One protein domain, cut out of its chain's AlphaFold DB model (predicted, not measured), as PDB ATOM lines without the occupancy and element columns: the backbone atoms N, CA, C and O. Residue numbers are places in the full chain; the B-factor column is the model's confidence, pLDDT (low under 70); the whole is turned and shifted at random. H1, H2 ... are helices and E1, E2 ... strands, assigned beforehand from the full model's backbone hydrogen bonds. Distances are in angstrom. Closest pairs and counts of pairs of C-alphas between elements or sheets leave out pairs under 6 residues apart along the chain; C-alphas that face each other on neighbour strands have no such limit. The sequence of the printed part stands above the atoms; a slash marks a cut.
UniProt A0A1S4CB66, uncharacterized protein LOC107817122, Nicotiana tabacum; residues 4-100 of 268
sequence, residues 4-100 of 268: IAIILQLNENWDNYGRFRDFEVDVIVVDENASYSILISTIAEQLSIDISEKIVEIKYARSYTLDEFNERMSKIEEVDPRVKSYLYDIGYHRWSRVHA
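This is residues 4 to 100 of the 268 residues of the protein "uncharacterized protein LOC107817122" of Nicotiana tabacum (UniProt A0A1S4CB66). A long two-stranded hairpin, E1 and E2, runs across the middle, with helix H1 over one of its faces and a V of two helices, H2 and H3, over the other. A long link without a named element, residues 48 to 65, passes the hairpin on its way from H1 to H2. The printed part has 97 residues, with two named strands and three named helices in the order E1 E2 H1 H2 H3; the sheet is antiparallel, and the class is mixed, helices and strands. The whole is flat, 40 by 38 by 21 A along its main axes, and only just compact, close to loose, with a radius of gyration of the C-alphas of 14.8 A.

E2, residues 20 to 31, is the longest strand, 30.9 A from first to last C-alpha. E1, residues 4 to 14, begins with C-alpha 4 at (231.184, 404.538, 374.300) and is 28.7 A long. H1, residues 36 to 47, begins with C-alpha 36 at (237.941, 411.978, 366.189) and is 16.4 A long. H2, residues 66 to 79, measures 20.1 A, and H3, residues 81 to 90, measures 15.1 A and ends with C-alpha 90 at (222.663, 407.344, 382.707).

E1 and E2 form a hairpin with an angle of 157 degrees between their directions; the C-alphas of Ala 5 and Val 29 face each other at 4.5 A. N 6 and O 28 are within hydrogen-bond range at 2.8 A, and N 28 and O 6 at 2.9 A. The closest C-alphas of E2 and H1 are those of Val 30 and Leu 39, 6.6 A apart; E1 and H1 are near each other. The closest C-alphas of E2 and H2 are those of Val 27 and Val 79, 6.4 A apart. Those of E1 and H3 are Ala 5 and Val 83, at 6.5 A, while E2 and H3 are apart. H2 touches H3 with residues 73 to 77 alone, at a steep tilt of 48 degrees, opposite ways; their closest C-alphas, those of Glu 77 and Lys 84, are 5.7 A apart. H1 is apart from H2 and from H3. Each O i to N i+4 pair is within hydrogen-bond range in H1 and H2, and 5 of 6 are in H3.

The two C-alphas farthest apart, those of Asn 16 and Asp 89, are 40.8 A from each other. The printed part has no cut. The link from H1 to H2, 18 residues, is long; the other three are tight. The mean pLDDT of the printed part is 71.1, and it is under 70 in residues 4 to 29, 53 to 61 and 79 to 80.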
ATOM      1  N   ILE A   4     232.376 403.999 374.948       50.62
ATOM      2  CA  ILE A   4     231.184 404.538 374.300       50.62
ATOM      3  C   ILE A   4     230.848 403.634 373.118       50.62
ATOM      4  O   ILE A   4     231.698 403.356 372.275       50.62
ATOM      5  N   ALA A   5     229.602 403.176 373.062       54.94
ATOM      6  CA  ALA A   5     229.079 402.456 371.914       54.94
ATOM      7  C   ALA A   5     228.471 403.438 370.911       54.94
ATOM      8  O   ALA A   5     227.601 404.240 371.257       54.94
ATOM      9  N   ILE A   6     228.936 403.362 369.671       64.31
ATOM     10  CA  ILE A   6     228.477 404.167 368.548       64.31
ATOM     11  C   ILE A   6     227.754 403.238 367.591       64.31
ATOM     12  O   ILE A   6     228.332 402.291 367.067       64.31
ATOM     13  N   ILE A   7     226.476 403.521 367.380       60.09
ATOM     14  CA  ILE A   7     225.633 402.763 366.464       60.09
ATOM     15  C   ILE A   7     225.845 403.341 365.072       60.09
ATOM     16  O   ILE A   7     225.584 404.526 364.843       60.09
ATOM     17  N   LEU A   8     226.299 402.505 364.151       57.75
ATOM     18  CA  LEU A   8     226.419 402.850 362.750       57.75
ATOM     19  C   LEU A   8     225.249 402.273 361.973       57.75
ATOM     20  O   LEU A   8     224.869 401.118 362.139       57.75
ATOM     21  N   GLN A   9     224.689 403.109 361.107       55.66
ATOM     22  CA  GLN A   9     223.717 402.696 360.112       55.66
ATOM     23  C   GLN A   9     224.421 402.645 358.755       55.66
ATOM     24  O   GLN A   9     224.846 403.683 358.241       55.66
ATOM     25  N   LEU A  10     224.536 401.448 358.179       55.50
ATOM     26  CA  LEU A  10     225.074 401.256 356.836       55.50
ATOM     27  C   LEU A  10     223.969 401.535 355.806       55.50
ATOM     28  O   LEU A  10     222.938 400.863 355.761       55.50
ATOM     29  N   ASN A  11     224.149 402.595 355.016       53.91
ATOM     30  CA  ASN A  11     223.159 403.067 354.047       53.91
ATOM     31  C   ASN A  11     223.337 402.355 352.703       53.91
ATOM     32  O   ASN A  11     223.980 402.914 351.814       53.91
ATOM     33  N   GLU A  12     222.753 401.171 352.522       49.78
ATOM     34  CA  GLU A  12     222.879 400.489 351.227       49.78
ATOM     35  C   GLU A  12     221.719 400.728 350.253       49.78
ATOM     36  O   GLU A  12     221.969 400.692 349.057       49.78
ATOM     37  N   ASN A  13     220.484 401.052 350.676       49.53
ATOM     38  CA  ASN A  13     219.378 401.199 349.709       49.53
ATOM     39  C   ASN A  13     218.268 402.195 350.109       49.53
ATOM     40  O   ASN A  13     217.438 401.937 350.987       49.53
ATOM     41  N   TRP A  14     218.188 403.301 349.363       49.12
ATOM     42  CA  TRP A  14     217.024 404.192 349.322       49.12
ATOM     43  C   TRP A  14     216.064 403.748 348.219       49.12
ATOM     44  O   TRP A  14     216.498 403.387 347.126       49.12
ATOM     45  N   ASP A  15     214.753 403.828 348.451       48.31
ATOM     46  CA  ASP A  15     213.804 403.762 347.343       48.31
ATOM     47  C   ASP A  15     213.671 405.100 346.607       48.31
ATOM     48  O   ASP A  15     214.021 406.163 347.121       48.31
ATOM     49  N   ASN A  16     213.099 405.055 345.400       41.59
ATOM     50  CA  ASN A  16     212.868 406.229 344.546       41.59
ATOM     51  C   ASN A  16     211.959 407.306 345.182       41.59
ATOM     52  O   ASN A  16     211.698 408.334 344.562       41.59
ATOM     53  N   TYR A  17     211.439 407.075 346.392       45.91
ATOM     54  CA  TYR A  17     210.605 407.995 347.162       45.91
ATOM     55  C   TYR A  17     211.298 408.501 348.434       45.91
ATOM     56  O   TYR A  17     210.628 409.076 349.300       45.91
ATOM     57  N   GLY A  18     212.608 408.263 348.574       39.44
ATOM     58  CA  GLY A  18     213.372 408.634 349.761       39.44
ATOM     59  C   GLY A  18     212.932 407.866 351.011       39.44
ATOM     60  O   GLY A  18     213.080 408.371 352.122       39.44
ATOM     61  N   ARG A  19     212.334 406.678 350.853       40.12
ATOM     62  CA  ARG A  19     211.975 405.781 351.959       40.12
ATOM     63  C   ARG A  19     212.962 404.623 352.011       40.12
ATOM     64  O   ARG A  19     213.318 404.040 350.990       40.12
ATOM     65  N   PHE A  20     213.397 404.307 353.222       48.50
ATOM     66  CA  PHE A  20     214.398 403.281 353.486       48.50
ATOM     67  C   PHE A  20     213.809 401.876 353.360       48.50
ATOM     68  O   PHE A  20     212.695 401.652 353.843       48.50
ATOM     69  N   ARG A  21     214.537 400.951 352.719       42.03
ATOM     70  CA  ARG A  21     214.071 399.566 352.532       42.03
ATOM     71  C   ARG A  21     214.769 398.554 353.431       42.03
ATOM     72  O   ARG A  21     214.044 397.795 354.052       42.03
ATOM     73  N   ASP A  22     216.089 398.623 353.597       40.22
ATOM     74  CA  ASP A  22     216.856 397.694 354.439       40.22
ATOM     75  C   ASP A  22     218.074 398.408 355.058       40.22
ATOM     76  O   ASP A  22     218.625 399.331 354.450       40.22
ATOM     77  N   PHE A  23     218.468 398.032 356.279       45.16
ATOM     78  CA  PHE A  23     219.686 398.514 356.942       45.16
ATOM     79  C   PHE A  23     220.399 397.357 357.648       45.16
ATOM     80  O   PHE A  23     219.744 396.465 358.187       45.16
ATOM     81  N   GLU A  24     221.727 397.427 357.703       48.72
ATOM     82  CA  GLU A  24     222.553 396.663 358.639       48.72
ATOM     83  C   GLU A  24     223.043 397.640 359.721       48.72
ATOM     84  O   GLU A  24     223.456 398.768 359.420       48.72
ATOM     85  N   VAL A  25     222.870 397.262 360.990       49.34
ATOM     86  CA  VAL A  25     223.301 398.056 362.146       49.34
ATOM     87  C   VAL A  25     224.539 397.397 362.719       49.34
ATOM     88  O   VAL A  25     224.482 396.230 363.096       49.34
ATOM     89  N   ASP A  26     225.612 398.171 362.831       55.88
ATOM     90  CA  ASP A  26     226.834 397.752 363.508       55.88
ATOM     91  C   ASP A  26     227.073 398.632 364.743       55.88
ATOM     92  O   ASP A  26     226.618 399.783 364.799       55.88
ATOM     93  N   VAL A  27     227.757 398.106 365.758       60.81
ATOM     94  CA  VAL A  27     228.125 398.861 366.963       60.81
ATOM     95  C   VAL A  27     229.631 398.889 367.106       60.81
ATOM     96  O   VAL A  27     230.281 397.890 367.407       60.81
ATOM     97  N   ILE A  28     230.166 400.100 367.007       65.56
ATOM     98  CA  ILE A  28     231.578 400.366 367.221       65.56
ATOM     99  C   ILE A  28     231.777 400.833 368.648       65.56
ATOM    100  O   ILE A  28     231.194 401.822 369.092       65.56
ATOM    101  N   VAL A  29     232.631 400.125 369.374       62.03
ATOM    102  CA  VAL A  29     232.969 400.471 370.748       62.03
ATOM    103  C   VAL A  29     234.287 401.239 370.759       62.03
ATOM    104  O   VAL A  29     235.342 400.664 370.497       62.03
ATOM    105  N   VAL A  30     234.233 402.523 371.110       70.25
ATOM    106  CA  VAL A  30     235.408 403.397 371.244       70.25
ATOM    107  C   VAL A  30     235.663 403.768 372.702       70.25
ATOM    108  O   VAL A  30     234.765 403.700 373.541       70.25
ATOM    109  N   ASP A  31     236.901 404.138 373.030       71.88
ATOM    110  CA  ASP A  31     237.211 404.728 374.339       71.88
ATOM    111  C   ASP A  31     236.471 406.066 374.500       71.88
ATOM    112  O   ASP A  31     236.316 406.809 373.531       71.88
ATOM    113  N   GLU A  32     236.012 406.392 375.709       70.31
ATOM    114  CA  GLU A  32     235.322 407.662 375.976       70.31
ATOM    115  C   GLU A  32     236.171 408.904 375.662       70.31
ATOM    116  O   GLU A  32     235.626 409.958 375.342       70.31
ATOM    117  N   ASN A  33     237.499 408.766 375.710       74.19
ATOM    118  CA  ASN A  33     238.458 409.818 375.386       74.19
ATOM    119  C   ASN A  33     239.040 409.663 373.972       74.19
ATOM    120  O   ASN A  33     240.037 410.312 373.642       74.19
ATOM    121  N   ALA A  34     238.463 408.789 373.137       75.88
ATOM    122  CA  ALA A  34     238.919 408.600 371.769       75.88
ATOM    123  C   ALA A  34     238.819 409.916 370.988       75.88
ATOM    124  O   ALA A  34     237.773 410.567 370.938       75.88
ATOM    125  N   SER A  35     239.919 410.307 370.344       82.00
ATOM    126  CA  SER A  35     239.907 411.432 369.416       82.00
ATOM    127  C   SER A  35     239.040 411.110 368.199       82.00
ATOM    128  O   SER A  35     238.812 409.950 367.853       82.00
ATOM    129  N   TYR A  36     238.628 412.150 367.471       78.12
ATOM    130  CA  TYR A  36     237.941 411.978 366.189       78.12
ATOM    131  C   TYR A  36     238.746 411.105 365.214       78.12
ATOM    132  O   TYR A  36     238.180 410.248 364.549       78.12
ATOM    133  N   SER A  37     240.075 411.259 365.168       80.94
ATOM    134  CA  SER A  37     240.933 410.422 364.322       80.94
ATOM    135  C   SER A  37     240.888 408.943 364.710       80.94
ATOM    136  O   SER A  37     240.837 408.098 363.820       80.94
ATOM    137  N   ILE A  38     240.853 408.632 366.012       81.88
ATOM    138  CA  ILE A  38     240.718 407.259 366.510       81.88
ATOM    139  C   ILE A  38     239.352 406.706 366.109       81.88
ATOM    140  O   ILE A  38     239.301 405.652 365.487       81.88
ATOM    141  N   LEU A  39     238.271 407.451 366.359       80.38
ATOM    142  CA  LEU A  39     236.920 407.061 365.953       80.38
ATOM    143  C   LEU A  39     236.845 406.722 364.459       80.38
ATOM    144  O   LEU A  39     236.391 405.644 364.091       80.38
ATOM    145  N   ILE A  40     237.330 407.623 363.607       79.62
ATOM    146  CA  ILE A  40     237.376 407.448 362.153       79.62
ATOM    147  C   ILE A  40     238.178 406.194 361.794       79.62
ATOM    148  O   ILE A  40     237.659 405.329 361.096       79.62
ATOM    149  N   SER A  41     239.387 406.021 362.336       81.19
ATOM    150  CA  SER A  41     240.186 404.820 362.063       81.19
ATOM    151  C   SER A  41     239.489 403.519 362.482       81.19
ATOM    152  O   SER A  41     239.498 402.562 361.714       81.19
ATOM    153  N   THR A  42     238.808 403.501 363.634       79.50
ATOM    154  CA  THR A  42     238.049 402.331 364.101       79.50
ATOM    155  C   THR A  42     236.850 402.043 363.196       79.50
ATOM    156  O   THR A  42     236.592 400.884 362.887       79.50
ATOM    157  N   ILE A  43     236.151 403.081 362.718       77.31
ATOM    158  CA  ILE A  43     235.064 402.941 361.739       77.31
ATOM    159  C   ILE A  43     235.581 402.337 360.429       77.31
ATOM    160  O   ILE A  43     234.989 401.380 359.937       77.31
ATOM    161  N   ALA A  44     236.676 402.869 359.875       78.94
ATOM    162  CA  ALA A  44     237.273 402.356 358.639       78.94
ATOM    163  C   ALA A  44     237.676 400.883 358.762       78.94
ATOM    164  O   ALA A  44     237.398 400.092 357.862       78.94
ATOM    165  N   GLU A  45     238.318 400.529 359.878       81.31
ATOM    166  CA  GLU A  45     238.805 399.177 360.141       81.31
ATOM    167  C   GLU A  45     237.653 398.180 360.301       81.31
ATOM    168  O   GLU A  45     237.643 397.152 359.626       81.31
ATOM    169  N   GLN A  46     236.657 398.487 361.138       73.12
ATOM    170  CA  GLN A  46     235.555 397.555 361.404       73.12
ATOM    171  C   GLN A  46     234.645 397.357 360.198       73.12
ATOM    172  O   GLN A  46     234.265 396.232 359.891       73.12
ATOM    173  N   LEU A  47     234.345 398.433 359.475       71.81
ATOM    174  CA  LEU A  47     233.477 398.366 358.305       71.81
ATOM    175  C   LEU A  47     234.223 397.981 357.021       71.81
ATOM    176  O   LEU A  47     233.596 397.852 355.973       71.81
ATOM    177  N   SER A  48     235.550 397.818 357.073       78.25
ATOM    178  CA  SER A  48     236.391 397.548 355.898       78.25
ATOM    179  C   SER A  48     236.154 398.536 354.742       78.25
ATOM    180  O   SER A  48     236.154 398.160 353.569       78.25
ATOM    181  N   ILE A  49     235.940 399.817 355.064       73.06
ATOM    182  CA  ILE A  49     235.701 400.887 354.085       73.06
ATOM    183  C   ILE A  49     236.780 401.962 354.163       73.06
ATOM    184  O   ILE A  49     237.158 402.419 355.239       73.06
ATOM    185  N   ASP A  50     237.206 402.447 352.999       77.62
ATOM    186  CA  ASP A  50     237.948 403.700 352.931       77.62
ATOM    187  C   ASP A  50     236.985 404.874 353.165       77.62
ATOM    188  O   ASP A  50     235.954 405.003 352.491       77.62
ATOM    189  N   ILE A  51     237.308 405.700 354.156       71.25
ATOM    190  CA  ILE A  51     236.559 406.895 354.555       71.25
ATOM    191  C   ILE A  51     237.334 408.190 354.300       71.25
ATOM    192  O   ILE A  51     236.833 409.257 354.640       71.25
ATOM    193  N   SER A  52     238.525 408.123 353.694       74.50
ATOM    194  CA  SER A  52     239.366 409.295 353.403       74.50
ATOM    195  C   SER A  52     238.666 410.332 352.517       74.50
ATOM    196  O   SER A  52     238.826 411.531 352.731       74.50
ATOM    197  N   GLU A  53     237.824 409.876 351.586       68.19
ATOM    198  CA  GLU A  53     236.997 410.723 350.713       68.19
ATOM    199  C   GLU A  53     235.505 410.732 351.100       68.19
ATOM    200  O   GLU A  53     234.680 411.337 350.411       68.19
ATOM    201  N   LYS A  54     235.122 410.062 352.196       67.25
ATOM    202  CA  LYS A  54     233.719 409.947 352.620       67.25
ATOM    203  C   LYS A  54     233.409 410.896 353.773       67.25
ATOM    204  O   LYS A  54     234.205 411.101 354.681       67.25
ATOM    205  N   ILE A  55     232.193 411.435 353.770       62.97
ATOM    206  CA  ILE A  55     231.678 412.238 354.883       62.97
ATOM    207  C   ILE A  55     231.006 411.298 355.887       62.97
ATOM    208  O   ILE A  55     230.037 410.620 355.549       62.97
ATOM    209  N   VAL A  56     231.498 411.280 357.129       62.53
ATOM    210  CA  VAL A  56     230.814 410.615 358.246       62.53
ATOM    211  C   VAL A  56     229.780 411.578 358.825       62.53
ATOM    212  O   VAL A  56     230.121 412.571 359.463       62.53
ATOM    213  N   GLU A  57     228.500 411.296 358.588       56.41
ATOM    214  CA  GLU A  57     227.388 412.072 359.141       56.41
ATOM    215  C   GLU A  57     226.832 411.376 360.394       56.41
ATOM    216  O   GLU A  57     226.186 410.332 360.305       56.41
ATOM    217  N   ILE A  58     227.053 411.962 361.573       59.72
ATOM    218  CA  ILE A  58     226.483 411.454 362.828       59.72
ATOM    219  C   ILE A  58     225.056 411.987 362.974       59.72
ATOM    220  O   ILE A  58     224.841 413.188 363.164       59.72
ATOM    221  N   LYS A  59     224.068 411.089 362.914       53.28
ATOM    222  CA  LYS A  59     222.650 411.423 363.111       53.28
ATOM    223  C   LYS A  59     222.165 410.971 364.476       53.28
ATOM    224  O   LYS A  59     222.296 409.815 364.857       53.28
ATOM    225  N   TYR A  60     221.508 411.882 365.181       62.72
ATOM    226  CA  TYR A  60     220.796 411.553 366.408       62.72
ATOM    227  C   TYR A  60     219.466 410.878 366.066       62.72
ATOM    228  O   TYR A  60     218.590 411.494 365.452       62.72
ATOM    229  N   ALA A  61     219.286 409.630 366.496       65.94
ATOM    230  CA  ALA A  61     218.006 408.946 366.379       65.94
ATOM    231  C   ALA A  61     217.000 409.546 367.376       65.94
ATOM    232  O   ALA A  61     217.151 409.429 368.592       65.94
ATOM    233  N   ARG A  62     215.956 410.205 366.862       76.06
ATOM    234  CA  ARG A  62     214.872 410.768 367.680       76.06
ATOM    235  C   ARG A  62     213.705 409.794 367.722       76.06
ATOM    236  O   ARG A  62     213.140 409.465 366.680       76.06
ATOM    237  N   SER A  63     213.328 409.358 368.918       87.94
ATOM    238  CA  SER A  63     212.048 408.685 369.148       87.94
ATOM    239  C   SER A  63     211.015 409.704 369.583       87.94
ATOM    240  O   SER A  63     211.291 410.531 370.455       87.94
ATOM    241  N   TYR A  64     209.841 409.634 368.972       89.44
ATOM    242  CA  TYR A  64     208.685 410.442 369.340       89.44
ATOM    243  C   TYR A  64     207.643 409.624 370.108       89.44
ATOM    244  O   TYR A  64     206.759 410.197 370.745       89.44
ATOM    245  N   THR A  65     207.769 408.295 370.092       91.50
ATOM    246  CA  THR A  65     206.932 407.363 370.854       91.50
ATOM    247  C   THR A  65     207.783 406.389 371.673       91.50
ATOM    248  O   THR A  65     208.955 406.150 371.363       91.50
ATOM    249  N   LEU A  66     207.194 405.828 372.735       92.38
ATOM    250  CA  LEU A  66     207.844 404.777 373.525       92.38
ATOM    251  C   LEU A  66     208.090 403.517 372.694       92.38
ATOM    252  O   LEU A  66     209.121 402.884 372.870       92.38
ATOM    253  N   ASP A  67     207.203 403.197 371.754       90.50
ATOM    254  CA  ASP A  67     207.366 402.032 370.881       90.50
ATOM    255  C   ASP A  67     208.594 402.183 369.977       90.50
ATOM    256  O   ASP A  67     209.438 401.292 369.939       90.50
ATOM    257  N   GLU A  68     208.771 403.344 369.333       89.06
ATOM    258  CA  GLU A  68     209.979 403.641 368.543       89.06
ATOM    259  C   GLU A  68     211.252 403.619 369.395       89.06
ATOM    260  O   GLU A  68     212.320 403.230 368.927       89.06
ATOM    261  N   PHE A  69     211.168 404.095 370.639       90.62
ATOM    262  CA  PHE A  69     212.281 404.040 371.579       90.62
ATOM    263  C   PHE A  69     212.633 402.600 371.942       90.62
ATOM    264  O   PHE A  69     213.790 402.218 371.804       90.62
ATOM    265  N   ASN A  70     211.650 401.798 372.334       91.56
ATOM    266  CA  ASN A  70     211.852 400.407 372.715       91.56
ATOM    267  C   ASN A  70     212.361 399.572 371.539       91.56
ATOM    268  O   ASN A  70     213.310 398.823 371.717       91.56
ATOM    269  N   GLU A  71     211.814 399.753 370.333       87.50
ATOM    270  CA  GLU A  71     212.295 399.078 369.122       87.50
ATOM    271  C   GLU A  71     213.780 399.377 368.865       87.50
ATOM    272  O   GLU A  71     214.566 398.474 368.577       87.50
ATOM    273  N   ARG A  72     214.188 400.643 369.011       83.81
ATOM    274  CA  ARG A  72     215.598 401.036 368.890       83.81
ATOM    275  C   ARG A  72     216.450 400.454 370.013       83.81
ATOM    276  O   ARG A  72     217.540 399.971 369.735       83.81
ATOM    277  N   MET A  73     215.964 400.464 371.253       85.75
ATOM    278  CA  MET A  73     216.684 399.874 372.385       85.75
ATOM    279  C   MET A  73     216.851 398.358 372.249       85.75
ATOM    280  O   MET A  73     217.898 397.850 372.639       85.75
ATOM    281  N   SER A  74     215.877 397.648 371.675       85.56
ATOM    282  CA  SER A  74     216.004 396.220 371.362       85.56
ATOM    283  C   SER A  74     217.084 395.977 370.313       85.56
ATOM    284  O   SER A  74     217.953 395.147 370.531       85.56
ATOM    285  N   LYS A  75     217.114 396.767 369.230       80.50
ATOM    286  CA  LYS A  75     218.187 396.687 368.220       80.50
ATOM    287  C   LYS A  75     219.569 396.951 368.823       80.50
ATOM    288  O   LYS A  75     220.532 396.294 368.465       80.50
ATOM    289  N   ILE A  76     219.669 397.896 369.758       75.56
ATOM    290  CA  ILE A  76     220.921 398.177 370.482       75.56
ATOM    291  C   ILE A  76     221.355 396.974 371.322       75.56
ATOM    292  O   ILE A  76     222.529 396.617 371.333       75.56
ATOM    293  N   GLU A  77     220.411 396.359 372.030       78.38
ATOM    294  CA  GLU A  77     220.653 395.188 372.872       78.38
ATOM    295  C   GLU A  77     221.030 393.945 372.063       78.38
ATOM    296  O   GLU A  77     221.860 393.166 372.525       78.38
ATOM    297  N   GLU A  78     220.463 393.777 370.867       74.56
ATOM    298  CA  GLU A  78     220.813 392.699 369.936       74.56
ATOM    299  C   GLU A  78     222.281 392.768 369.501       74.56
ATOM    300  O   GLU A  78     222.911 391.722 369.348       74.56
ATOM    301  N   VAL A  79     222.839 393.974 369.343       69.19
ATOM    302  CA  VAL A  79     224.248 394.135 368.960       69.19
ATOM    303  C   VAL A  79     225.186 394.066 370.169       69.19
ATOM    304  O   VAL A  79     226.172 393.331 370.141       69.19
ATOM    305  N   ASP A  80     224.901 394.803 371.247       65.44
ATOM    306  CA  ASP A  80     225.651 394.693 372.505       65.44
ATOM    307  C   ASP A  80     224.740 394.934 373.726       65.44
ATOM    308  O   ASP A  80     224.406 396.083 374.053       65.44
ATOM    309  N   PRO A  81     224.397 393.872 374.484       74.81
ATOM    310  CA  PRO A  81     223.528 393.969 375.655       74.81
ATOM    311  C   PRO A  81     224.020 394.947 376.731       74.81
ATOM    312  O   PRO A  81     223.219 395.518 377.478       74.81
ATOM    313  N   ARG A  82     225.336 395.183 376.822       73.50
ATOM    314  CA  ARG A  82     225.927 396.081 377.831       73.50
ATOM    315  C   ARG A  82     225.544 397.534 377.586       73.50
ATOM    316  O   ARG A  82     225.434 398.308 378.536       73.50
ATOM    317  N   VAL A  83     225.310 397.903 376.328       71.69
ATOM    318  CA  VAL A  83     224.999 399.280 375.926       71.69
ATOM    319  C   VAL A  83     223.645 399.704 376.469       71.69
ATOM    320  O   VAL A  83     223.512 400.809 376.987       71.69
ATOM    321  N   LYS A  84     222.646 398.816 376.430       77.44
ATOM    322  CA  LYS A  84     221.326 399.099 377.003       77.44
ATOM    323  C   LYS A  84     221.398 399.341 378.510       77.44
ATOM    324  O   LYS A  84     220.795 400.303 378.979       77.44
ATOM    325  N   SER A  85     222.163 398.526 379.246       77.56
ATOM    326  CA  SER A  85     222.383 398.733 380.686       77.56
ATOM    327  C   SER A  85     223.062 400.075 380.952       77.56
ATOM    328  O   SER A  85     222.557 400.873 381.731       77.56
ATOM    329  N   TYR A  86     224.147 400.372 380.232       77.44
ATOM    330  CA  TYR A  86     224.852 401.647 380.352       77.44
ATOM    331  C   TYR A  86     223.928 402.849 380.092       77.44
ATOM    332  O   TYR A  86     223.877 403.791 380.881       77.44
ATOM    333  N   LEU A  87     223.139 402.806 379.015       80.31
ATOM    334  CA  LEU A  87     222.191 403.866 378.667       80.31
ATOM    335  C   LEU A  87     221.070 404.029 379.704       80.31
ATOM    336  O   LEU A  87     220.590 405.151 379.918       80.31
ATOM    337  N   TYR A  88     220.648 402.929 380.333       85.62
ATOM    338  CA  TYR A  88     219.692 402.934 381.435       85.62
ATOM    339  C   TYR A  88     220.281 403.601 382.682       85.62
ATOM    340  O   TYR A  88     219.622 404.468 383.257       85.62
ATOM    341  N   ASP A  89     221.529 403.282 383.036       81.44
ATOM    342  CA  ASP A  89     222.223 403.815 384.216       81.44
ATOM    343  C   ASP A  89     222.450 405.335 384.136       81.44
ATOM    344  O   ASP A  89     222.364 406.039 385.144       81.44
ATOM    345  N   ILE A  90     222.653 405.884 382.930       83.69
ATOM    346  CA  ILE A  90     222.663 407.344 382.707       83.69
ATOM    347  C   ILE A  90     221.310 407.969 383.095       83.69
ATOM    348  O   ILE A  90     221.250 409.111 383.561       83.69
ATOM    349  N   GLY A  91     220.220 407.225 382.897       85.44
ATOM    350  CA  GLY A  91     218.840 407.635 383.111       85.44
ATOM    351  C   GLY A  91     218.199 408.191 381.841       85.44
ATOM    352  O   GLY A  91     218.483 409.317 381.430       85.44
ATOM    353  N   TYR A  92     217.255 407.450 381.251       88.81
ATOM    354  CA  TYR A  92     216.596 407.828 379.988       88.81
ATOM    355  C   TYR A  92     215.965 409.222 380.001       88.81
ATOM    356  O   TYR A  92     216.024 409.930 379.001       88.81
ATOM    357  N   HIS A  93     215.427 409.667 381.137       88.06
ATOM    358  CA  HIS A  93     214.857 411.010 381.286       88.06
ATOM    359  C   HIS A  93     215.862 412.146 381.025       88.06
ATOM    360  O   HIS A  93     215.453 413.282 380.777       88.06
ATOM    361  N   ARG A  94     217.174 411.866 381.087       82.81
ATOM    362  CA  ARG A  94     218.238 412.851 380.866       82.81
ATOM    363  C   ARG A  94     218.542 413.095 379.399       82.81
ATOM    364  O   ARG A  94     218.991 414.193 379.084       82.81
ATOM    365  N   TRP A  95     218.280 412.134 378.517       83.12
ATOM    366  CA  TRP A  95     218.730 412.192 377.121       83.12
ATOM    367  C   TRP A  95     217.673 411.754 376.099       83.12
ATOM    368  O   TRP A  95     217.773 412.119 374.931       83.12
ATOM    369  N   SER A  96     216.630 411.034 376.509       86.88
ATOM    370  CA  SER A  96     215.543 410.602 375.633       86.88
ATOM    371  C   SER A  96     214.350 411.549 375.734       86.88
ATOM    372  O   SER A  96     213.837 411.811 376.821       86.88
ATOM    373  N   ARG A  97     213.871 412.036 374.582       86.50
ATOM    374  CA  ARG A  97     212.702 412.933 374.498       86.50
ATOM    375  C   ARG A  97     211.449 412.309 375.103       86.50
ATOM    376  O   ARG A  97     210.722 412.991 375.812       86.50
ATOM    377  N   VAL A  98     211.212 411.025 374.840       89.69
ATOM    378  CA  VAL A  98     209.991 410.321 375.274       89.69
ATOM    379  C   VAL A  98     209.977 409.998 376.767       89.69
ATOM    380  O   VAL A  98     208.913 409.757 377.321       89.69
ATOM    381  N   HIS A  99     211.142 410.024 377.419       90.38
ATOM    382  CA  HIS A  99     211.275 409.848 378.866       90.38
ATOM    383  C   HIS A  99     211.515 411.168 379.609       90.38
ATOM    384  O   HIS A  99     211.625 411.164 380.835       90.38
ATOM    385  N   ALA A 100     211.634 412.291 378.896       88.19
ATOM    386  CA  ALA A 100     211.864 413.584 379.518       88.19
ATOM    387  C   ALA A 100     210.655 413.983 380.376       88.19
ATOM    388  O   ALA A 100     209.506 413.888 379.951       88.19
TER     389      ALA A 100